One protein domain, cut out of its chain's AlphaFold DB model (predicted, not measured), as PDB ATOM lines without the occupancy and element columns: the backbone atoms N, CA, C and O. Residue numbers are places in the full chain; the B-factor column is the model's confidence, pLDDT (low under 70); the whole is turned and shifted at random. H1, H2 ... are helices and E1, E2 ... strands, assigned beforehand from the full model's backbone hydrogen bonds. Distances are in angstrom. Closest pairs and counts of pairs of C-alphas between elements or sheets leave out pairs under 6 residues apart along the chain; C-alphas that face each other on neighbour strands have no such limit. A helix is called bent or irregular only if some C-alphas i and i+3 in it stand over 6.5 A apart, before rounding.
ATOM      1  N   LEU A   7      44.826  15.922 -43.302       91.81
ATOM      2  CA  LEU A   7      46.102  15.261 -43.030       91.81
ATOM      3  C   LEU A   7      45.950  14.292 -41.861       91.81
ATOM      4  O   LEU A   7      46.347  13.134 -41.970       91.81
ATOM      5  N   LYS A   8      45.291  14.731 -40.784       92.69
ATOM      6  CA  LYS A   8      44.963  13.852 -39.660       92.69
ATOM      7  C   LYS A   8      44.089  12.673 -40.089       92.69
ATOM      8  O   LYS A   8      44.375  11.547 -39.699       92.69
ATOM      9  N   LEU A   9      43.056  12.898 -40.903       93.38
ATOM     10  CA  LEU A   9      42.203  11.815 -41.410       93.38
ATOM     11  C   LEU A   9      42.962  10.811 -42.290       93.38
ATOM     12  O   LEU A   9      42.711   9.614 -42.191       93.38
ATOM     13  N   ILE A  10      43.892  11.280 -43.125       95.31
ATOM     14  CA  ILE A  10      44.742  10.411 -43.951       95.31
ATOM     15  C   ILE A  10      45.692   9.586 -43.071       95.31
ATOM     16  O   ILE A  10      45.837   8.391 -43.306       95.31
ATOM     17  N   ASN A  11      46.269  10.177 -42.022       95.56
ATOM     18  CA  ASN A  11      47.105   9.437 -41.071       95.56
ATOM     19  C   ASN A  11      46.297   8.367 -40.318       95.56
ATOM     20  O   ASN A  11      46.730   7.225 -40.213       95.56
ATOM     21  N   LEU A  12      45.083   8.697 -39.866       95.88
ATOM     22  CA  LEU A  12      44.174   7.720 -39.254       95.88
ATOM     23  C   LEU A  12      43.795   6.601 -40.232       95.88
ATOM     24  O   LEU A  12      43.613   5.454 -39.830       95.88
ATOM     25  N   PHE A  13      43.684   6.914 -41.523       97.06
ATOM     26  CA  PHE A  13      43.467   5.908 -42.555       97.06
ATOM     27  C   PHE A  13      44.688   5.002 -42.753       97.06
ATOM     28  O   PHE A  13      44.513   3.793 -42.885       97.06
ATOM     29  N   ASP A  14      45.913   5.534 -42.702       96.94
ATOM     30  CA  ASP A  14      47.135   4.716 -42.701       96.94
ATOM     31  C   ASP A  14      47.176   3.759 -41.503       96.94
ATOM     32  O   ASP A  14      47.450   2.567 -41.662       96.94
ATOM     33  N   GLU A  15      46.863   4.265 -40.309       96.81
ATOM     34  CA  GLU A  15      46.790   3.459 -39.088       96.81
ATOM     35  C   GLU A  15      45.712   2.375 -39.193       96.81
ATOM     36  O   GLU A  15      45.955   1.224 -38.820       96.81
ATOM     37  N   PHE A  16      44.546   2.711 -39.753       97.19
ATOM     38  CA  PHE A  16      43.467   1.758 -40.002       97.19
ATOM     39  C   PHE A  16      43.891   0.660 -40.980       97.19
ATOM     40  O   PHE A  16      43.645  -0.517 -40.714       97.19
ATOM     41  N   LEU A  17      44.555   1.018 -42.086       96.31
ATOM     42  CA  LEU A  17      45.072   0.049 -43.054       96.31
ATOM     43  C   LEU A  17      46.074  -0.897 -42.394       96.31
ATOM     44  O   LEU A  17      45.921  -2.114 -42.497       96.31
ATOM     45  N   ASN A  18      47.043  -0.358 -41.653       95.69
ATOM     46  CA  ASN A  18      48.032  -1.171 -40.954       95.69
ATOM     47  C   ASN A  18      47.381  -2.101 -39.917       95.69
ATOM     48  O   ASN A  18      47.702  -3.286 -39.848       95.69
ATOM     49  N   TRP A  19      46.428  -1.603 -39.128       95.56
ATOM     50  CA  TRP A  19      45.684  -2.437 -38.183       95.56
ATOM     51  C   TRP A  19      44.867  -3.527 -38.895       95.56
ATOM     52  O   TRP A  19      44.858  -4.683 -38.462       95.56
ATOM     53  N   SER A  20      44.218  -3.191 -40.013       94.00
ATOM     54  CA  SER A  20      43.441  -4.149 -40.802       94.00
ATOM     55  C   SER A  20      44.319  -5.265 -41.371       94.00
ATOM     56  O   SER A  20      43.936  -6.430 -41.316       94.00
ATOM     57  N   GLU A  21      45.539  -4.947 -41.802       90.44
ATOM     58  CA  GLU A  21      46.500  -5.931 -42.304       90.44
ATOM     59  C   GLU A  21      47.123  -6.798 -41.206       90.44
ATOM     60  O   GLU A  21      47.661  -7.862 -41.496       90.44
ATOM     61  N   ASN A  22      47.006  -6.420 -39.937       91.56
ATOM     62  CA  ASN A  22      47.488  -7.232 -38.817       91.56
ATOM     63  C   ASN A  22      46.376  -8.061 -38.144       91.56
ATOM     64  O   ASN A  22      46.612  -8.705 -37.126       91.56
ATOM     65  N   ASN A  23      45.163  -8.082 -38.713       91.44
ATOM     66  CA  ASN A  23      44.033  -8.858 -38.188       91.44
ATOM     67  C   ASN A  23      44.003 -10.322 -38.662       91.44
ATOM     68  O   ASN A  23      44.728 -10.734 -39.566       91.44
ATOM     69  N   LEU A  24      43.104 -11.122 -38.078       88.50
ATOM     70  CA  LEU A  24      42.813 -12.476 -38.564       88.50
ATOM     71  C   LEU A  24      42.280 -12.431 -39.996       88.50
ATOM     72  O   LEU A  24      41.422 -11.607 -40.308       88.50
ATOM     73  N   TYR A  25      42.723 -13.364 -40.840       84.31
ATOM     74  CA  TYR A  25      42.384 -13.418 -42.267       84.31
ATOM     75  C   TYR A  25      40.881 -13.235 -42.560       84.31
ATOM     76  O   TYR A  25      40.503 -12.417 -43.394       84.31
ATOM     77  N   GLN A  26      40.015 -13.925 -41.814       82.50
ATOM     78  CA  GLN A  26      38.556 -13.841 -41.967       82.50
ATOM     79  C   GLN A  26      37.991 -12.441 -41.667       82.50
ATOM     80  O   GLN A  26      37.002 -12.030 -42.272       82.50
ATOM     81  N   ILE A  27      38.617 -11.700 -40.749       90.12
ATOM     82  CA  ILE A  27      38.259 -10.318 -40.408       90.12
ATOM     83  C   ILE A  27      38.847  -9.359 -41.448       90.12
ATOM     84  O   ILE A  27      38.162  -8.428 -41.872       90.12
ATOM     85  N   LYS A  28      40.076  -9.610 -41.923       91.94
ATOM     86  CA  LYS A  28      40.733  -8.783 -42.948       91.94
ATOM     87  C   LYS A  28      39.873  -8.624 -44.202       91.94
ATOM     88  O   LYS A  28      39.742  -7.515 -44.705       91.94
ATOM     89  N   LEU A  29      39.245  -9.705 -44.676       87.44
ATOM     90  CA  LEU A  29      38.358  -9.672 -45.849       87.44
ATOM     91  C   LEU A  29      37.207  -8.669 -45.685       87.44
ATOM     92  O   LEU A  29      36.845  -7.972 -46.629       87.44
ATOM     93  N   GLN A  30      36.657  -8.575 -44.475       93.81
ATOM     94  CA  GLN A  30      35.563  -7.666 -44.136       93.81
ATOM     95  C   GLN A  30      36.072  -6.226 -44.008       93.81
ATOM     96  O   GLN A  30      35.473  -5.291 -44.542       93.81
ATOM     97  N   LEU A  31      37.221  -6.048 -43.346       96.00
ATOM     98  CA  LEU A  31      37.873  -4.750 -43.183       96.00
ATOM     99  C   LEU A  31      38.369  -4.170 -44.510       96.00
ATOM    100  O   LEU A  31      38.369  -2.953 -44.660       96.00
ATOM    101  N   TYR A  32      38.714  -5.003 -45.492       94.56
ATOM    102  CA  TYR A  32      39.111  -4.556 -46.827       94.56
ATOM    103  C   TYR A  32      37.996  -3.768 -47.532       94.56
ATOM    104  O   TYR A  32      38.252  -2.731 -48.147       94.56
ATOM    105  N   ASN A  33      36.741  -4.201 -47.380       94.31
ATOM    106  CA  ASN A  33      35.580  -3.472 -47.899       94.31
ATOM    107  C   ASN A  33      35.378  -2.136 -47.161       94.31
ATOM    108  O   ASN A  33      35.095  -1.116 -47.791       94.31
ATOM    109  N   ILE A  34      35.572  -2.112 -45.835       96.44
ATOM    110  CA  ILE A  34      35.521  -0.877 -45.031       96.44
ATOM    111  C   ILE A  34      36.625   0.097 -45.463       96.44
ATOM    112  O   ILE A  34      36.355   1.277 -45.687       96.44
ATOM    113  N   ALA A  35      37.849  -0.398 -45.644       96.50
ATOM    114  CA  ALA A  35      38.994   0.385 -46.095       96.50
ATOM    115  C   ALA A  35      38.739   1.014 -47.468       96.50
ATOM    116  O   ALA A  35      39.043   2.186 -47.683       96.50
ATOM    117  N   PHE A  36      38.122   0.265 -48.383       94.25
ATOM    118  CA  PHE A  36      37.769   0.791 -49.693       94.25
ATOM    119  C   PHE A  36      36.670   1.864 -49.627       94.25
ATOM    120  O   PHE A  36      36.741   2.865 -50.338       94.25
ATOM    121  N   CYS A  37      35.687   1.726 -48.730       93.00
ATOM    122  CA  CYS A  37      34.713   2.795 -48.484       93.00
ATOM    123  C   CYS A  37      35.399   4.079 -48.001       93.00
ATOM    124  O   CYS A  37      35.110   5.160 -48.511       93.00
ATOM    125  N   LEU A  38      36.328   3.951 -47.051       94.75
ATOM    126  CA  LEU A  38      37.093   5.073 -46.510       94.75
ATOM    127  C   LEU A  38      37.964   5.750 -47.568       94.75
ATOM    128  O   LEU A  38      37.952   6.976 -47.652       94.75
ATOM    129  N   LEU A  39      38.657   4.970 -48.406       94.69
ATOM    130  CA  LEU A  39      39.433   5.479 -49.540       94.69
ATOM    131  C   LEU A  39      38.590   6.434 -50.385       94.69
ATOM    132  O   LEU A  39      39.015   7.542 -50.698       94.69
ATOM    133  N   LEU A  40      37.398   5.986 -50.761       90.31
ATOM    134  CA  LEU A  40      36.511   6.733 -51.630       90.31
ATOM    135  C   LEU A  40      35.947   7.988 -50.939       90.31
ATOM    136  O   LEU A  40      35.884   9.040 -51.567       90.31
ATOM    137  N   GLU A  41      35.587   7.926 -49.653       89.62
ATOM    138  CA  GLU A  41      35.148   9.121 -48.913       89.62
ATOM    139  C   GLU A  41      36.275  10.150 -48.764       89.62
ATOM    140  O   GLU A  41      36.059  11.341 -48.993       89.62
ATOM    141  N   LEU A  42      37.495   9.708 -48.447       92.06
ATOM    142  CA  LEU A  42      38.669  10.581 -48.385       92.06
ATOM    143  C   LEU A  42      38.985  11.191 -49.749       92.06
ATOM    144  O   LEU A  42      39.272  12.381 -49.832       92.06
ATOM    145  N   TYR A  43      38.866  10.409 -50.821       90.12
ATOM    146  CA  TYR A  43      39.040  10.891 -52.186       90.12
ATOM    147  C   TYR A  43      38.069  12.040 -52.507       90.12
ATOM    148  O   TYR A  43      38.483  13.071 -53.038       90.12
ATOM    149  N   ILE A  44      36.793  11.906 -52.120       85.06
ATOM    150  CA  ILE A  44      35.785  12.964 -52.282       85.06
ATOM    151  C   ILE A  44      36.127  14.191 -51.437       85.06
ATOM    152  O   ILE A  44      36.074  15.315 -51.938       85.06
ATOM    153  N   LEU A  45      36.508  13.995 -50.173       86.75
ATOM    154  CA  LEU A  45      36.874  15.092 -49.278       86.75
ATOM    155  C   LEU A  45      38.103  15.864 -49.783       86.75
ATOM    156  O   LEU A  45      38.116  17.094 -49.713       86.75
ATOM    157  N   ILE A  46      39.103  15.172 -50.333       88.62
ATOM    158  CA  ILE A  46      40.292  15.782 -50.942       88.62
ATOM    159  C   ILE A  46      39.903  16.577 -52.186       88.62
ATOM    160  O   ILE A  46      40.308  17.730 -52.315       88.62
ATOM    161  N   LEU A  47      39.083  16.007 -53.072       84.19
ATOM    162  CA  LEU A  47      38.602  16.721 -54.255       84.19
ATOM    163  C   LEU A  47      37.784  17.969 -53.901       84.19
ATOM    164  O   LEU A  47      37.897  18.975 -54.594       84.19
ATOM    165  N   ALA A  48      37.002  17.916 -52.822       82.81
ATOM    166  CA  ALA A  48      36.177  19.030 -52.366       82.81
ATOM    167  C   ALA A  48      36.975  20.154 -51.689       82.81
ATOM    168  O   ALA A  48      36.611  21.319 -51.831       82.81
ATOM    169  N   ASN A  49      38.036  19.823 -50.944       83.88
ATOM    170  CA  ASN A  49      38.668  20.780 -50.030       83.88
ATOM    171  C   ASN A  49      40.153  21.051 -50.316       83.88
ATOM    172  O   ASN A  49      40.652  22.116 -49.957       83.88
ATOM    173  N   LYS A  50      40.895  20.112 -50.922       84.00
ATOM    174  CA  LYS A  50      42.351  20.244 -51.111       84.00
ATOM    175  C   LYS A  50      42.872  19.424 -52.295       84.00
ATOM    176  O   LYS A  50      43.665  18.498 -52.133       84.00
ATOM    177  N   PHE A  51      42.462  19.818 -53.503       83.19
ATOM    178  CA  PHE A  51      42.805  19.143 -54.763       83.19
ATOM    179  C   PHE A  51      44.308  18.876 -54.949       83.19
ATOM    180  O   PHE A  51      44.687  17.853 -55.511       83.19
ATOM    181  N   SER A  52      45.177  19.753 -54.435       86.88
ATOM    182  CA  SER A  52      46.634  19.585 -54.522       86.88
ATOM    183  C   SER A  52      47.155  18.286 -53.894       86.88
ATOM    184  O   SER A  52      48.184  17.787 -54.332       86.88
ATOM    185  N   MET A  53      46.441  17.696 -52.927       90.19
ATOM    186  CA  MET A  53      46.815  16.417 -52.302       90.19
ATOM    187  C   MET A  53      46.370  15.185 -53.102       90.19
ATOM    188  O   MET A  53      46.720  14.059 -52.749       90.19
ATOM    189  N   LEU A  54      45.578  15.367 -54.162       89.44
ATOM    190  CA  LEU A  54      44.943  14.263 -54.874       89.44
ATOM    191  C   LEU A  54      45.957  13.332 -55.540       89.44
ATOM    192  O   LEU A  54      45.786  12.116 -55.489       89.44
ATOM    193  N   ILE A  55      46.989  13.888 -56.180       91.62
ATOM    194  CA  ILE A  55      47.991  13.100 -56.913       91.62
ATOM    195  C   ILE A  55      48.741  12.178 -55.946       91.62
ATOM    196  O   ILE A  55      48.812  10.970 -56.178       91.62
ATOM    197  N   ASP A  56      49.210  12.718 -54.823       93.69
ATOM    198  CA  ASP A  56      49.917  11.944 -53.801       93.69
ATOM    199  C   ASP A  56      49.014  10.872 -53.183       93.69
ATOM    200  O   ASP A  56      49.419   9.716 -53.039       93.69
ATOM    201  N   PHE A  57      47.754  11.221 -52.895       94.81
ATOM    202  CA  PHE A  57      46.765  10.272 -52.387       94.81
ATOM    203  C   PHE A  57      46.525   9.119 -53.374       94.81
ATOM    204  O   PHE A  57      46.541   7.948 -52.986       94.81
ATOM    205  N   LYS A  58      46.365   9.421 -54.670       93.38
ATOM    206  CA  LYS A  58      46.189   8.402 -55.716       93.38
ATOM    207  C   LYS A  58      47.372   7.439 -55.770       93.38
ATOM    208  O   LYS A  58      47.175   6.224 -55.717       93.38
ATOM    209  N   ASN A  59      48.580   7.993 -55.843       94.88
ATOM    210  CA  ASN A  59      49.821   7.230 -55.962       94.88
ATOM    211  C   ASN A  59      50.052   6.319 -54.754       94.88
ATOM    212  O   ASN A  59      50.555   5.202 -54.898       94.88
ATOM    213  N   LYS A  60      49.663   6.780 -53.561       96.62
ATOM    214  CA  LYS A  60      49.831   6.021 -52.324       96.62
ATOM    215  C   LYS A  60      48.852   4.853 -52.212       96.62
ATOM    216  O   LYS A  60      49.280   3.757 -51.853       96.62
ATOM    217  N   TYR A  61      47.570   5.063 -52.525       96.50
ATOM    218  CA  TYR A  61      46.525   4.118 -52.114       96.50
ATOM    219  C   TYR A  61      45.866   3.311 -53.232       96.50
ATOM    220  O   TYR A  61      45.472   2.177 -52.972       96.50
ATOM    221  N   LEU A  62      45.726   3.830 -54.461       93.25
ATOM    222  CA  LEU A  62      44.874   3.176 -55.472       93.25
ATOM    223  C   LEU A  62      45.319   1.744 -55.810       93.25
ATOM    224  O   LEU A  62      44.477   0.860 -55.953       93.25
ATOM    225  N   LYS A  63      46.632   1.498 -55.853       92.38
ATOM    226  CA  LYS A  63      47.210   0.168 -56.117       92.38
ATOM    227  C   LYS A  63      46.833  -0.891 -55.071       92.38
ATOM    228  O   LYS A  63      46.782  -2.075 -55.381       92.38
ATOM    229  N   ASN A  64      46.518  -0.489 -53.838       92.00
ATOM    230  CA  ASN A  64      46.123  -1.427 -52.779       92.00
ATOM    231  C   ASN A  64      44.713  -2.001 -53.029       92.00
ATOM    232  O   ASN A  64      44.312  -2.994 -52.417       92.00
ATOM    233  N   PHE A  65      43.957  -1.378 -53.937       91.50
ATOM    234  CA  PHE A  65      42.546  -1.639 -54.186       91.50
ATOM    235  C   PHE A  65      42.258  -2.110 -55.617       91.50
ATOM    236  O   PHE A  65      41.121  -2.025 -56.073       91.50
ATOM    237  N   GLU A  66      43.253  -2.658 -56.324       87.38
ATOM    238  CA  GLU A  66      43.131  -3.132 -57.717       87.38
ATOM    239  C   GLU A  66      42.008  -4.152 -57.954       87.38
ATOM    240  O   GLU A  66      41.498  -4.255 -59.066       87.38
ATOM    241  N   ALA A  67      41.554  -4.863 -56.921       84.25
ATOM    242  CA  ALA A  67      40.372  -5.724 -56.998       84.25
ATOM    243  C   ALA A  67      39.112  -4.978 -57.472       84.25
ATOM    244  O   ALA A  67      38.258  -5.521 -58.172       84.25
ATOM    245  N   TYR A  68      39.034  -3.689 -57.137       84.19
ATOM    246  CA  TYR A  68      37.986  -2.768 -57.551       84.19
ATOM    247  C   TYR A  68      38.331  -2.055 -58.868       84.19
ATOM    248  O   TYR A  68      37.904  -0.919 -59.082       84.19
ATOM    249  N   HIS A  69      39.116  -2.698 -59.744       81.31
ATOM    250  CA  HIS A  69      39.696  -2.145 -60.975       81.31
ATOM    251  C   HIS A  69      38.794  -1.177 -61.764       81.31
ATOM    252  O   HIS A  69      39.287  -0.120 -62.152       81.31
ATOM    253  N   PRO A  70      37.494  -1.452 -61.990       77.94
ATOM    254  CA  PRO A  70      36.625  -0.530 -62.724       77.94
ATOM    255  C   PRO A  70      36.542   0.851 -62.064       77.94
ATOM    256  O   PRO A  70      36.671   1.879 -62.728       77.94
ATOM    257  N   VAL A  71      36.403   0.867 -60.739       80.81
ATOM    258  CA  VAL A  71      36.364   2.089 -59.933       80.81
ATOM    259  C   VAL A  71      37.759   2.693 -59.842       80.81
ATOM    260  O   VAL A  71      37.908   3.892 -60.035       80.81
ATOM    261  N   ILE A  72      38.797   1.879 -59.632       86.69
ATOM    262  CA  ILE A  72      40.183   2.367 -59.555       86.69
ATOM    263  C   ILE A  72      40.618   3.067 -60.844       86.69
ATOM    264  O   ILE A  72      41.176   4.160 -60.781       86.69
ATOM    265  N   LYS A  73      40.307   2.488 -62.008       82.56
ATOM    266  CA  LYS A  73      40.579   3.078 -63.324       82.56
ATOM    267  C   LYS A  73      39.846   4.405 -63.518       82.56
ATOM    268  O   LYS A  73      40.362   5.315 -64.161       82.56
ATOM    269  N   PHE A  74      38.640   4.535 -62.973       78.00
ATOM    270  CA  PHE A  74      37.935   5.811 -62.991       78.00
ATOM    271  C   PHE A  74      38.619   6.832 -62.069       78.00
ATOM    272  O   PHE A  74      38.939   7.941 -62.494       78.00
ATOM    273  N   LEU A  75      38.906   6.451 -60.819       84.75
ATOM    274  CA  LEU A  75      39.561   7.317 -59.834       84.75
ATOM    275  C   LEU A  75      40.947   7.776 -60.288       84.75
ATOM    276  O   LEU A  75      41.326   8.910 -59.994       84.75
ATOM    277  N   SER A  76      41.710   6.951 -61.008       85.44
ATOM    278  CA  SER A  76      43.016   7.361 -61.534       85.44
ATOM    279  C   SER A  76      42.879   8.551 -62.487       85.44
ATOM    280  O   SER A  76      43.654   9.502 -62.387       85.44
ATOM    281  N   ASN A  77      41.829   8.556 -63.312       80.56
ATOM    282  CA  ASN A  77      41.601   9.551 -64.362       80.56
ATOM    283  C   ASN A  77      40.733  10.741 -63.915       80.56
ATOM    284  O   ASN A  77      40.719  11.771 -64.582       80.56
ATOM    285  N   CYS A  78      40.019  10.619 -62.794       74.38
ATOM    286  CA  CYS A  78      39.136  11.667 -62.286       74.38
ATOM    287  C   CYS A  78      39.937  12.872 -61.756       74.38
ATOM    288  O   CYS A  78      40.848  12.724 -60.941       74.38
ATOM    289  N   VAL A  79      39.606  14.071 -62.237       69.69
ATOM    290  CA  VAL A  79      40.292  15.337 -61.916       69.69
ATOM    291  C   VAL A  79      39.322  16.442 -61.483       69.69
ATOM    292  O   VAL A  79      39.739  17.579 -61.294       69.69
ATOM    293  N   SER A  80      38.028  16.146 -61.320       68.81
ATOM    294  CA  SER A  80      37.034  17.157 -60.933       68.81
ATOM    295  C   SER A  80      35.894  16.601 -60.079       68.81
ATOM    296  O   SER A  80      35.521  15.436 -60.188       68.81
ATOM    297  N   LEU A  81      35.282  17.472 -59.269       62.47
ATOM    298  CA  LEU A  81      34.067  17.176 -58.495       62.47
ATOM    299  C   LEU A  81      32.873  16.786 -59.377       62.47
ATOM    300  O   LEU A  81      32.066  15.955 -58.974       62.47
ATOM    301  N   ASN A  82      32.773  17.322 -60.596       64.62
ATOM    302  CA  ASN A  82      31.695  16.956 -61.521       64.62
ATOM    303  C   ASN A  82      31.790  15.485 -61.951       64.62
ATOM    304  O   ASN A  82      30.776  14.794 -61.995       64.62
ATOM    305  N   GLN A  83      33.006  14.967 -62.136       61.22
ATOM    306  CA  GLN A  83      33.248  13.537 -62.360       61.22
ATOM    307  C   GLN A  83      32.983  12.691 -61.097       61.22
ATOM    308  O   GLN A  83      32.723  11.496 -61.198       61.22
ATOM    309  N   ILE A  84      32.966  13.281 -59.892       58.69
ATOM    310  CA  ILE A  84      32.511  12.583 -58.673       58.69
ATOM    311  C   ILE A  84      30.997  12.388 -58.659       58.69
ATOM    312  O   ILE A  84      30.520  11.401 -58.102       58.69
ATOM    313  N   PHE A  85      30.201  13.271 -59.263       55.31
ATOM    314  CA  PHE A  85      28.766  12.999 -59.380       55.31
ATOM    315  C   PHE A  85      28.513  11.730 -60.201       55.31
ATOM    316  O   PHE A  85      27.664  10.929 -59.817       55.31
ATOM    317  N   GLU A  86      29.333  11.459 -61.218       54.66
ATOM    318  CA  GLU A  86      29.327  10.176 -61.932       54.66
ATOM    319  C   GLU A  86      29.747   9.015 -61.014       54.66
ATOM    320  O   GLU A  86      29.086   7.980 -61.000       54.66
ATOM    321  N   ILE A  87      30.752   9.206 -60.145       54.66
ATOM    322  CA  ILE A  87      31.100   8.241 -59.079       54.66
ATOM    323  C   ILE A  87      29.915   7.993 -58.143       54.66
ATOM    324  O   ILE A  87      29.703   6.866 -57.724       54.66
ATOM    325  N   SER A  88      29.145   9.025 -57.804       50.81
ATOM    326  CA  SER A  88      27.991   8.946 -56.902       50.81
ATOM    327  C   SER A  88      26.836   8.178 -57.544       50.81
ATOM    328  O   SER A  88      26.167   7.409 -56.864       50.81
ATOM    329  N   ILE A  89      26.648   8.351 -58.855       48.19
ATOM    330  CA  ILE A  89      25.682   7.612 -59.681       48.19
ATOM    331  C   ILE A  89      26.119   6.146 -59.861       48.19
ATOM    332  O   ILE A  89      25.279   5.252 -59.886       48.19
ATOM    333  N   LEU A  90      27.429   5.875 -59.920       52.25
ATOM    334  CA  LEU A  90      27.982   4.514 -59.931       52.25
ATOM    335  C   LEU A  90      27.981   3.848 -58.540       52.25
ATOM    336  O   LEU A  90      27.844   2.627 -58.475       52.25
ATOM    337  N   ARG A  91      28.146   4.626 -57.454       54.00
ATOM    338  CA  ARG A  91      28.252   4.184 -56.040       54.00
ATOM    339  C   ARG A  91      26.921   4.043 -55.324       54.00
ATOM    340  O   ARG A  91      26.854   3.373 -54.297       54.00
ATOM    341  N   PHE A  92      25.886   4.735 -55.774       52.12
ATOM    342  CA  PHE A  92      24.625   4.708 -55.070       52.12
ATOM    343  C   PHE A  92      23.474   4.563 -56.043       52.12
ATOM    344  O   PHE A  92      23.230   5.423 -56.884       52.12
ATOM    345  N   LYS A  93      22.696   3.497 -55.837       53.16
ATOM    346  CA  LYS A  93      21.343   3.398 -56.390       53.16
ATOM    347  C   LYS A  93      20.500   4.635 -56.009       53.16
ATOM    348  O   LYS A  93      19.568   4.963 -56.730       53.16
ATOM    349  N   GLU A  94      20.857   5.338 -54.922       56.44
ATOM    350  CA  GLU A  94      20.173   6.528 -54.398       56.44
ATOM    351  C   GLU A  94      21.146   7.642 -53.955       56.44
ATOM    352  O   GLU A  94      22.116   7.408 -53.237       56.44
ATOM    353  N   LYS A  95      20.871   8.902 -54.311       55.19
ATOM    354  CA  LYS A  95      21.703  10.060 -53.929       55.19
ATOM    355  C   LYS A  95      21.935  10.119 -52.405       55.19
ATOM    356  O   LYS A  95      20.980  10.107 -51.638       55.19
ATOM    357  N   ASN A  96      23.194  10.279 -51.980       61.50
ATOM    358  CA  ASN A  96      23.623  10.362 -50.570       61.50
ATOM    359  C   ASN A  96      23.394   9.097 -49.720       61.50
ATOM    360  O   ASN A  96      23.400   9.190 -48.489       61.50
ATOM    361  N   ALA A  97      23.197   7.924 -50.329       73.62
ATOM    362  CA  ALA A  97      23.127   6.687 -49.562       73.62
ATOM    363  C   ALA A  97      24.451   6.398 -48.821       73.62
ATOM    364  O   ALA A  97      25.503   6.964 -49.114       73.62
ATOM    365  N   LYS A  98      24.394   5.535 -47.802       87.00
ATOM    366  CA  LYS A  98      25.595   5.018 -47.128       87.00
ATOM    367  C   LYS A  98      26.147   3.826 -47.907       87.00
ATOM    368  O   LYS A  98      25.370   3.073 -48.493       87.00
ATOM    369  N   HIS A  99      27.454   3.591 -47.826       87.31
ATOM    370  CA  HIS A  99      28.030   2.321 -48.265       87.31
ATOM    371  C   HIS A  99      27.460   1.171 -47.461       87.31
ATOM    372  O   HIS A  99      27.323   1.287 -46.249       87.31
ATOM    373  N   ILE A 100      27.164   0.053 -48.107       90.50
ATOM    374  CA  ILE A 100      26.698  -1.149 -47.425       90.50
ATOM    375  C   ILE A 100      27.875  -2.104 -47.303       90.50
ATOM    376  O   ILE A 100      28.332  -2.655 -48.299       90.50
ATOM    377  N   ALA A 101      28.374  -2.303 -46.091       93.25
ATOM    378  CA  ALA A 101      29.417  -3.280 -45.815       93.25
ATOM    379  C   ALA A 101      28.857  -4.389 -44.932       93.25
ATOM    380  O   ALA A 101      28.108  -4.128 -43.992       93.25
ATOM    381  N   TYR A 102      29.234  -5.623 -45.230       94.00
ATOM    382  CA  TYR A 102      28.837  -6.780 -44.446       94.00
ATOM    383  C   TYR A 102      29.975  -7.188 -43.528       94.00
ATOM    384  O   TYR A 102      31.133  -7.221 -43.947       94.00
ATOM    385  N   MET A 103      29.639  -7.503 -42.283       95.12
ATOM    386  CA  MET A 103      30.583  -8.038 -41.312       95.12
ATOM    387  C   MET A 103      29.910  -9.142 -40.517       95.12
ATOM    388  O   MET A 103      28.714  -9.067 -40.255       95.12
ATOM    389  N   ASN A 104      30.658 -10.152 -40.098       94.00
ATOM    390  CA  ASN A 104      30.149 -11.058 -39.084       94.00
ATOM    391  C   ASN A 104      30.263 -10.428 -37.689       94.00
ATOM    392  O   ASN A 104      30.853  -9.354 -37.508       94.00
ATOM    393  N   LYS A 105      29.700 -11.106 -36.687       93.88
ATOM    394  CA  LYS A 105      29.676 -10.615 -35.305       93.88
ATOM    395  C   LYS A 105      31.079 -10.292 -34.783       93.88
ATOM    396  O   LYS A 105      31.287  -9.225 -34.205       93.88
ATOM    397  N   LEU A 106      32.043 -11.184 -35.028       92.56
ATOM    398  CA  LEU A 106      33.429 -10.993 -34.600       92.56
ATOM    399  C   LEU A 106      34.080  -9.791 -35.294       92.56
ATOM    400  O   LEU A 106      34.620  -8.921 -34.619       92.56
ATOM    401  N   GLY A 107      33.990  -9.704 -36.622       94.62
ATOM    402  CA  GLY A 107      34.588  -8.616 -37.391       94.62
ATOM    403  C   GLY A 107      34.017  -7.253 -37.006       94.62
ATOM    404  O   GLY A 107      34.770  -6.296 -36.812       94.62
ATOM    405  N   LYS A 108      32.697  -7.169 -36.812       95.81
ATOM    406  CA  LYS A 108      32.036  -5.950 -36.335       95.81
ATOM    407  C   LYS A 108      32.496  -5.572 -34.928       95.81
ATOM    408  O   LYS A 108      32.812  -4.409 -34.695       95.81
ATOM    409  N   ALA A 109      32.571  -6.530 -34.002       95.00
ATOM    410  CA  ALA A 109      33.069  -6.276 -32.651       95.00
ATOM    411  C   ALA A 109      34.524  -5.774 -32.667       95.00
ATOM    412  O   ALA A 109      34.830  -4.784 -32.003       95.00
ATOM    413  N   SER A 110      35.394  -6.388 -33.477       94.94
ATOM    414  CA  SER A 110      36.787  -5.958 -33.655       94.94
ATOM    415  C   SER A 110      36.892  -4.535 -34.201       94.94
ATOM    416  O   SER A 110      37.677  -3.744 -33.681       94.94
ATOM    417  N   LEU A 111      36.077  -4.179 -35.202       96.56
ATOM    418  CA  LEU A 111      36.029  -2.817 -35.734       96.56
ATOM    419  C   LEU A 111      35.567  -1.816 -34.673       96.56
ATOM    420  O   LEU A 111      36.220  -0.796 -34.471       96.56
ATOM    421  N   MET A 112      34.474  -2.105 -33.967       95.31
ATOM    422  CA  MET A 112      33.961  -1.203 -32.932       95.31
ATOM    423  C   MET A 112      34.972  -1.004 -31.801       95.31
ATOM    424  O   MET A 112      35.163   0.123 -31.345       95.31
ATOM    425  N   HIS A 113      35.663  -2.071 -31.397       94.38
ATOM    426  CA  HIS A 113      36.732  -1.981 -30.413       94.38
ATOM    427  C   HIS A 113      37.876  -1.090 -30.912       94.38
ATOM    428  O   HIS A 113      38.248  -0.140 -30.222       94.38
ATOM    429  N   TYR A 114      38.362  -1.314 -32.138       95.62
ATOM    430  CA  TYR A 114      39.397  -0.470 -32.734       95.62
ATOM    431  C   TYR A 114      38.993   1.004 -32.760       95.62
ATOM    432  O   TYR A 114      39.777   1.864 -32.368       95.62
ATOM    433  N   LEU A 115      37.760   1.316 -33.162       93.75
ATOM    434  CA  LEU A 115      37.317   2.706 -33.227       93.75
ATOM    435  C   LEU A 115      37.172   3.350 -31.847       93.75
ATOM    436  O   LEU A 115      37.417   4.546 -31.720       93.75
ATOM    437  N   SER A 116      36.813   2.571 -30.824       90.31
ATOM    438  CA  SER A 116      36.720   3.070 -29.448       90.31
ATOM    439  C   SER A 116      38.082   3.356 -28.807       90.31
ATOM    440  O   SER A 116      38.178   4.264 -27.987       90.31
ATOM    441  N   VAL A 117      39.126   2.608 -29.182       88.75
ATOM    442  CA  VAL A 117      40.455   2.696 -28.553       88.75
ATOM    443  C   VAL A 117      41.439   3.521 -29.387       88.75
ATOM    444  O   VAL A 117      42.192   4.315 -28.832       88.75
ATOM    445  N   TYR A 118      41.429   3.356 -30.712       83.94
ATOM    446  CA  TYR A 118      42.462   3.869 -31.619       83.94
ATOM    447  C   TYR A 118      41.925   4.814 -32.697       83.94
ATOM    448  O   TYR A 118      42.598   5.770 -33.058       83.94
ATOM    449  N   GLY A 119      40.710   4.584 -33.211       72.31
ATOM    450  CA  GLY A 119      40.216   5.280 -34.408       72.31
ATOM    451  C   GLY A 119      40.093   6.801 -34.273       72.31
ATOM    452  O   GLY A 119      40.099   7.508 -35.277       72.31
ATOM    453  N   SER A 120      40.033   7.330 -33.050       86.56
ATOM    454  CA  SER A 120      39.721   8.732 -32.753       86.56
ATOM    455  C   SER A 120      38.358   9.185 -33.319       86.56
ATOM    456  O   SER A 120      37.727   8.525 -34.149       86.56
ATOM    457  N   ILE A 121      37.861  10.331 -32.847       88.12
ATOM    458  CA  ILE A 121      36.513  10.822 -33.187       88.12
ATOM    459  C   ILE A 121      36.312  11.026 -34.707       88.12
ATOM    460  O   ILE A 121      35.271  10.609 -35.218       88.12
ATOM    461  N   PRO A 122      37.264  11.610 -35.471       90.56
ATOM    462  CA  PRO A 122      37.077  11.829 -36.905       90.56
ATOM    463  C   PRO A 122      36.853  10.550 -37.723       90.56
ATOM    464  O   PRO A 122      35.925  10.512 -38.533       90.56
ATOM    465  N   LEU A 123      37.650   9.495 -37.508       92.50
ATOM    466  CA  LEU A 123      37.486   8.237 -38.249       92.50
ATOM    467  C   LEU A 123      36.205   7.514 -37.829       92.50
ATOM    468  O   LEU A 123      35.476   7.021 -38.690       92.50
ATOM    469  N   TYR A 124      35.907   7.493 -36.523       93.25
ATOM    470  CA  TYR A 124      34.654   6.944 -36.003       93.25
ATOM    471  C   TYR A 124      33.452   7.603 -36.690       93.25
ATOM    472  O   TYR A 124      32.601   6.915 -37.256       93.25
ATOM    473  N   ASN A 125      33.415   8.937 -36.719       91.06
ATOM    474  CA  ASN A 125      32.329   9.682 -37.348       91.06
ATOM    475  C   ASN A 125      32.242   9.398 -38.847       91.06
ATOM    476  O   ASN A 125      31.140   9.196 -39.361       91.06
ATOM    477  N   LEU A 126      33.377   9.340 -39.551       91.19
ATOM    478  CA  LEU A 126      33.390   9.042 -40.980       91.19
ATOM    479  C   LEU A 126      32.773   7.666 -41.265       91.19
ATOM    480  O   LEU A 126      31.869   7.561 -42.091       91.19
ATOM    481  N   ILE A 127      33.176   6.632 -40.524       93.06
ATOM    482  CA  ILE A 127      32.636   5.275 -40.687       93.06
ATOM    483  C   ILE A 127      31.145   5.238 -40.354       93.06
ATOM    484  O   ILE A 127      30.346   4.811 -41.184       93.06
ATOM    485  N   MET A 128      30.742   5.723 -39.180       92.69
ATOM    486  CA  MET A 128      29.356   5.580 -38.710       92.69
ATOM    487  C   MET A 128      28.359   6.408 -39.539       92.69
ATOM    488  O   MET A 128      27.182   6.043 -39.684       92.69
ATOM    489  N   THR A 129      28.809   7.519 -40.130       90.44
ATOM    490  CA  THR A 129      27.961   8.367 -40.979       90.44
ATOM    491  C   THR A 129      27.931   7.919 -42.436       90.44
ATOM    492  O   THR A 129      26.879   8.049 -43.061       90.44
ATOM    493  N   LYS A 130      29.022   7.362 -42.976       90.31
ATOM    494  CA  LYS A 130      29.131   7.016 -44.404       90.31
ATOM    495  C   LYS A 130      28.952   5.539 -44.714       90.31
ATOM    496  O   LYS A 130      28.682   5.204 -45.863       90.31
ATOM    497  N   ILE A 131      29.059   4.661 -43.721       92.56
ATOM    498  CA  ILE A 131      29.007   3.211 -43.907       92.56
ATOM    499  C   ILE A 131      27.897   2.631 -43.024       92.56
ATOM    500  O   ILE A 131      27.858   2.815 -41.810       92.56
ATOM    501  N   LYS A 132      26.962   1.919 -43.648       94.00
ATOM    502  CA  LYS A 132      25.991   1.040 -43.006       94.00
ATOM    503  C   LYS A 132      26.603  -0.356 -42.919       94.00
ATOM    504  O   LYS A 132      26.761  -1.033 -43.933       94.00
ATOM    505  N   ILE A 133      26.916  -0.781 -41.701       95.12
ATOM    506  CA  ILE A 133      27.434  -2.122 -41.428       95.12
ATOM    507  C   ILE A 133      26.253  -3.059 -41.164       95.12
ATOM    508  O   ILE A 133      25.502  -2.856 -40.208       95.12
ATOM    509  N   ILE A 134      26.086  -4.070 -42.013       94.12
ATOM    510  CA  ILE A 134      25.100  -5.138 -41.843       94.12
ATOM    511  C   ILE A 134      25.809  -6.341 -41.229       94.12
ATOM    512  O   ILE A 134      26.791  -6.844 -41.774       94.12
ATOM    513  N   GLU A 135      25.315  -6.774 -40.074       94.12
ATOM    514  CA  GLU A 135      25.814  -7.975 -39.413       94.12
ATOM    515  C   GLU A 135      25.235  -9.216 -40.093       94.12
ATOM    516  O   GLU A 135      24.024  -9.286 -40.306       94.12
ATOM    517  N   ILE A 136      26.091 -10.171 -40.448       92.44
ATOM    518  CA  ILE A 136      25.685 -11.469 -40.990       92.44
ATOM    519  C   ILE A 136      25.864 -12.568 -39.947       92.44
ATOM    520  O   ILE A 136      26.767 -12.503 -39.109       92.44
ATOM    521  N   ASP A 137      25.021 -13.590 -40.039       84.50
ATOM    522  CA  ASP A 137      25.142 -14.791 -39.222       84.50
ATOM    523  C   ASP A 137      26.352 -15.629 -39.670       84.50
ATOM    524  O   ASP A 137      26.516 -15.932 -40.857       84.50
ATOM    525  N   ASP A 138      27.174 -16.035 -38.702       74.31
ATOM    526  CA  ASP A 138      28.329 -16.920 -38.885       74.31
ATOM    527  C   ASP A 138      27.933 -18.303 -39.441       74.31
ATOM    528  O   ASP A 138      28.771 -19.019 -39.997       74.31
ATOM    529  N   ALA A 139      26.653 -18.686 -39.348       73.31
ATOM    530  CA  ALA A 139      26.133 -19.907 -39.953       73.31
ATOM    531  C   ALA A 139      26.221 -19.915 -41.496       73.31
ATOM    532  O   ALA A 139      26.250 -20.990 -42.106       73.31
ATOM    533  N   ASN A 140      26.303 -18.747 -42.147       73.12
ATOM    534  CA  ASN A 140      26.390 -18.654 -43.603       73.12
ATOM    535  C   ASN A 140      27.831 -18.845 -44.111       73.12
ATOM    536  O   ASN A 140      28.508 -17.906 -44.530       73.12
ATOM    537  N   LYS A 141      28.288 -20.103 -44.118       66.62
ATOM    538  CA  LYS A 141      29.655 -20.497 -44.516       66.62
ATOM    539  C   LYS A 141      30.050 -20.113 -45.950       66.62
ATOM    540  O   LYS A 141      31.238 -20.096 -46.253       66.62
ATOM    541  N   ASN A 142      29.081 -19.813 -46.818       71.81
ATOM    542  CA  ASN A 142      29.312 -19.488 -48.229       71.81
ATOM    543  C   ASN A 142      29.156 -17.989 -48.536       71.81
ATOM    544  O   ASN A 142      29.139 -17.608 -49.708       71.81
ATOM    545  N   PHE A 143      29.024 -17.133 -47.518       82.69
ATOM    546  CA  PHE A 143      28.868 -15.699 -47.736       82.69
ATOM    547  C   PHE A 143      30.147 -15.083 -48.319       82.69
ATOM    548  O   PHE A 143      31.209 -15.090 -47.693       82.69
ATOM    549  N   ASN A 144      30.047 -14.512 -49.520       87.62
ATOM    550  CA  ASN A 144      31.159 -13.821 -50.162       87.62
ATOM    551  C   ASN A 144      31.066 -12.314 -49.894       87.62
ATOM    552  O   ASN A 144      30.358 -11.588 -50.593       87.62
ATOM    553  N   PHE A 145      31.821 -11.841 -48.900       88.94
ATOM    554  CA  PHE A 145      31.821 -10.435 -48.490       88.94
ATOM    555  C   PHE A 145      32.147  -9.464 -49.624       88.94
ATOM    556  O   PHE A 145      31.583  -8.374 -49.662       88.94
ATOM    557  N   PHE A 146      33.051  -9.820 -50.537       87.75
ATOM    558  CA  PHE A 146      33.415  -8.957 -51.657       87.75
ATOM    559  C   PHE A 146      32.287  -8.874 -52.682       87.75
ATOM    560  O   PHE A 146      31.879  -7.777 -53.047       87.75
ATOM    561  N   HIS A 147      31.742 -10.014 -53.108       84.69
ATOM    562  CA  HIS A 147      30.664 -10.038 -54.095       84.69
ATOM    563  C   HIS A 147      29.424  -9.278 -53.605       84.69
ATOM    564  O   HIS A 147      28.892  -8.439 -54.328       84.69
ATOM    565  N   GLU A 148      29.020  -9.509 -52.353       87.19
ATOM    566  CA  GLU A 148      27.876  -8.822 -51.741       87.19
ATOM    567  C   GLU A 148      28.123  -7.328 -51.532       87.19
ATOM    568  O   GLU A 148      27.223  -6.502 -51.679       87.19
ATOM    569  N   PHE A 149      29.364  -6.948 -51.232       88.38
ATOM    570  CA  PHE A 149      29.737  -5.544 -51.207       88.38
ATOM    571  C   PHE A 149      29.605  -4.911 -52.599       88.38
ATOM    572  O   PHE A 149      29.006  -3.841 -52.724       88.38
ATOM    573  N   ILE A 150      30.102  -5.567 -53.651       85.00
ATOM    574  CA  ILE A 150      30.016  -5.026 -55.008       85.00
ATOM    575  C   ILE A 150      28.560  -4.868 -55.456       85.00
ATOM    576  O   ILE A 150      28.182  -3.794 -55.919       85.00
ATOM    577  N   SER A 151      27.738  -5.906 -55.294       81.50
ATOM    578  CA  SER A 151      26.345  -5.928 -55.766       81.50
ATOM    579  C   SER A 151      25.456  -4.872 -55.098       81.50
ATOM    580  O   SER A 151      24.513  -4.354 -55.711       81.50
ATOM    581  N   MET A 152      25.759  -4.528 -53.846       83.56
ATOM    582  CA  MET A 152      24.994  -3.549 -53.077       83.56
ATOM    583  C   MET A 152      25.454  -2.112 -53.292       83.56
ATOM    584  O   MET A 152      24.628  -1.202 -53.210       83.56
ATOM    585  N   ASN A 153      26.742  -1.902 -53.572       79.75
ATOM    586  CA  ASN A 153      27.326  -0.564 -53.688       79.75
ATOM    587  C   ASN A 153      27.564  -0.120 -55.127       79.75
ATOM    588  O   ASN A 153      27.774   1.062 -55.350       79.75
ATOM    589  N   PHE A 154      27.570  -1.019 -56.106       76.69
ATOM    590  CA  PHE A 154      27.845  -0.647 -57.488       76.69
ATOM    591  C   PHE A 154      26.779  -1.194 -58.420       76.69
ATOM    592  O   PHE A 154      26.239  -2.287 -58.234       76.69
ATOM    593  N   LEU A 155      26.467  -0.419 -59.455       68.25
ATOM    594  CA  LEU A 155      25.597  -0.878 -60.527       68.25
ATOM    595  C   LEU A 155      26.319  -1.985 -61.304       68.25
ATOM    596  O   LEU A 155      27.197  -1.713 -62.118       68.25
ATOM    597  N   TYR A 156      25.934  -3.236 -61.040       53.22
ATOM    598  CA  TYR A 156      26.524  -4.430 -61.659       53.22
ATOM    599  C   TYR A 156      26.370  -4.443 -63.191       53.22
ATOM    600  O   TYR A 156      27.161  -5.085 -63.864       53.22
ATOM    601  N   ASN A 157      25.381  -3.706 -63.717       46.78
ATOM    602  CA  ASN A 157      25.058  -3.515 -65.134       46.78
ATOM    603  C   ASN A 157      24.306  -2.180 -65.331       46.78
ATOM    604  O   ASN A 157      23.177  -2.152 -65.819       46.78
ATOM    605  N   GLY A 158      24.878  -1.047 -64.907       44.38
ATOM    606  CA  GLY A 158      24.466   0.212 -65.548       44.38
ATOM    607  C   GLY A 158      24.777   0.093 -67.044       44.38
ATOM    608  O   GLY A 158      25.722  -0.622 -67.365       44.38
ATOM    609  N   ASN A 159      24.021   0.737 -67.941       39.62
ATOM    610  CA  ASN A 159      24.296   0.811 -69.392       39.62
ATOM    611  C   ASN A 159      25.653   1.493 -69.689       39.62
ATOM    612  O   ASN A 159      25.738   2.543 -70.317       39.62
ATOM    613  N   LEU A 160      26.738   0.927 -69.185       40.78
ATOM    614  CA  LEU A 160      28.096   1.173 -69.590       40.78
ATOM    615  C   LEU A 160      28.313   0.188 -70.730       40.78
ATOM    616  O   LEU A 160      28.132  -1.014 -70.552       40.78
ATOM    617  N   ASN A 161      28.694   0.688 -71.902       40.16
ATOM    618  CA  ASN A 161      28.949  -0.103 -73.114       40.16
ATOM    619  C   ASN A 161      30.143  -1.080 -72.982       40.16
ATOM    620  O   ASN A 161      30.766  -1.443 -73.976       40.16
ATOM    621  N   VAL A 162      30.517  -1.473 -71.762       40.81
ATOM    622  CA  VAL A 162      31.649  -2.342 -71.462       40.81
ATOM    623  C   VAL A 162      31.243  -3.304 -70.341       40.81
ATOM    624  O   VAL A 162      30.897  -2.835 -69.255       40.81
ATOM    625  N   PRO A 163      31.310  -4.633 -70.550       46.88
ATOM    626  CA  PRO A 163      31.113  -5.594 -69.472       46.88
ATOM    627  C   PRO A 163      32.192  -5.386 -68.406       46.88
ATOM    628  O   PRO A 163      33.392  -5.504 -68.666       46.88
ATOM    629  N   VAL A 164      31.761  -5.040 -67.197       55.09
ATOM    630  CA  VAL A 164      32.658  -4.764 -66.080       55.09
ATOM    631  C   VAL A 164      32.973  -6.075 -65.358       55.09
ATOM    632  O   VAL A 164      32.150  -6.594 -64.611       55.09
ATOM    633  N   GLN A 165      34.170  -6.627 -65.572       61.88
ATOM    634  CA  GLN A 165      34.652  -7.784 -64.812       61.88
ATOM    635  C   GLN A 165      35.316  -7.331 -63.506       61.88
ATOM    636  O   GLN A 165      36.320  -6.617 -63.520       61.88
ATOM    637  N   TRP A 166      34.752  -7.759 -62.377       68.56
ATOM    638  CA  TRP A 166      35.342  -7.576 -61.054       68.56
ATOM    639  C   TRP A 166      36.276  -8.741 -60.743       68.56
ATOM    640  O   TRP A 166      35.866  -9.901 -60.781       68.56
ATOM    641  N   ASN A 167      37.526  -8.432 -60.409       66.69
ATOM    642  CA  ASN A 167      38.486  -9.442 -59.988       66.69
ATOM    643  C   ASN A 167      38.392  -9.623 -58.475       66.69
ATOM    644  O   ASN A 167      38.361  -8.643 -57.731       66.69
ATOM    645  N   LEU A 168      38.375 -10.874 -58.012       70.50
ATOM    646  CA  LEU A 168      38.480 -11.152 -56.583       70.50
ATOM    647  C   LEU A 168      39.780 -10.533 -56.039       70.50
ATOM    648  O   LEU A 168      40.828 -10.679 -56.676       70.50
ATOM    649  N   PRO A 169      39.737  -9.850 -54.882       69.50
ATOM    650  CA  PRO A 169      40.935  -9.299 -54.277       69.50
ATOM    651  C   PRO A 169      41.994 -10.362 -54.018       69.50
ATOM    652  O   PRO A 169      41.664 -11.506 -53.706       69.50
ATOM    653  N   SER A 170      43.270  -9.960 -54.071       70.44
ATOM    654  CA  SER A 170      44.406 -10.857 -53.825       70.44
ATOM    655  C   SER A 170      44.291 -11.601 -52.498       70.44
ATOM    656  O   SER A 170      44.660 -12.768 -52.406       70.44
ATOM    657  N   ILE A 171      43.696 -10.942 -51.500       59.88
ATOM    658  CA  ILE A 171      43.436 -11.522 -50.193       59.88
ATOM    659  C   ILE A 171      42.539 -12.763 -50.269       59.88
ATOM    660  O   ILE A 171      42.753 -13.659 -49.476       59.88
ATOM    661  N   TYR A 172      41.626 -12.912 -51.234       62.22
ATOM    662  CA  TYR A 172      40.825 -14.138 -51.408       62.22
ATOM    663  C   TYR A 172      41.618 -15.311 -52.007       62.22
ATOM    664  O   TYR A 172      41.192 -16.459 -51.892       62.22
ATOM    665  N   PHE A 173      42.770 -15.055 -52.631       62.97
ATOM    666  CA  PHE A 173      43.663 -16.107 -53.109       62.97
ATOM    667  C   PHE A 173      44.615 -16.489 -51.979       62.97
ATOM    668  O   PHE A 173      45.732 -15.983 -51.872       62.97
ATOM    669  N   ILE A 174      44.153 -17.383 -51.106       53.41
ATOM    670  CA  ILE A 174      45.010 -18.022 -50.108       53.41
ATOM    671  C   ILE A 174      46.186 -18.655 -50.866       53.41
ATOM    672  O   ILE A 174      45.994 -19.494 -51.748       53.41
ATOM    673  N   LYS A 175      47.421 -18.232 -50.565       44.50
ATOM    674  CA  LYS A 175      48.595 -19.041 -50.902       44.50
ATOM    675  C   LYS A 175      48.527 -20.254 -49.988       44.50
ATOM    676  O   LYS A 175      49.008 -20.183 -48.861       44.50
TER     677      LYS A 175
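AT A GLANCE: This is residues 7 to 175 of the 206 residues of an uncharacterized protein of Plasmodium yoelii yoelii (UniProt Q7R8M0). One long helix, H2, runs through the middle of a rounded body, with H1 and H3a side by side with it on one side and a small two-stranded parallel sheet, E1 and E2, on its other side. H5 and H6 join the two strands and pack on H2, H7 packs on E1 and H2, H3b folds back along H3a, and H4 packs on H2 near residues 44 to 48. The printed part has 169 residues, mostly helix, with seven named helices and two named strands in the order H1 H2 H3 H4 E1 H5 H6 E2 H7. It is compact, with a radius of gyration of the C-alphas of 15.5 A and spans of 41 by 37 by 33 A.

IN THESE COORDINATES: Find C-alpha 7 at (46.102, 15.261, -43.030); from there H1, residues 7 to 21, runs 21.2 A. H2, residues 25 to 49, begins at (42.384, -13.418, -42.267) and runs 35.3 A, with a kink of 26 degrees near residue 32. H3, residues 51 to 77, was assigned as one helix by its hydrogen bonds but is bent, with C-alphas 67 and 70 8.6 A apart. Its arms are H3a, residues 51 to 67, 25.1 A long and irregular, with C-alphas 64 and 67 8.3 A apart, and H3b, residues 70 to 77. Next come H4, residues 81 to 91, E1, residues 99 to 104, H5, residues 105 to 117, H6, residues 120 to 130, and E2, residues 131 to 136. H7, residues 145 to 153, ends at C-alpha 153, (27.326, -0.564, -53.688).

HOW THE PARTS SIT: Start at H2, the hub. It forms helical hairpins with H1, closest C-alphas Ser 20 and Lys 28 at 5.8 A, and with H3a, Ile 46 and Leu 54 at 6.3 A. H3a and H3b touch and run opposite ways at a shallow tilt of 26 degrees, closest at the C-alphas of Leu 62 and Ile 72, 6.3 A. H2 touches H5 at a steep tilt of 49 degrees, closest at the C-alphas of Ile 27 and Gly 107, 5.0 A. E1, H5, H6 and E2 form a strand-helix-strand unit, two parallel neighbour strands with helices between, its crossover right-handed. Across E1 and E2, N 101 and O 132 are within hydrogen-bond range at 3.0 A. The closest C-alphas of E1 and H7 are those of Ala 101 and Phe 149, 5.9 A. Each O i to N i+4 pair is within hydrogen-bond range in H1, H5, H6 and H7, against 19 of 21 in H2, 6 of 13 in H3a with 8 of 14 O i to N i+3 pairs, 3 of 4 in H3b and 6 of 7 in H4.

THE WHOLE: The two C-alphas farthest apart, Ser 52 and Ala 139, are 46.8 A apart. The printed part has no cut, and no link is long. Look past H7 for residues 154 to 175, which hold no named element. The mean pLDDT of the printed part is 81.7, and it is under 70 at residues 79 to 96, 141, 155 to 167, 169 and 171 to 175.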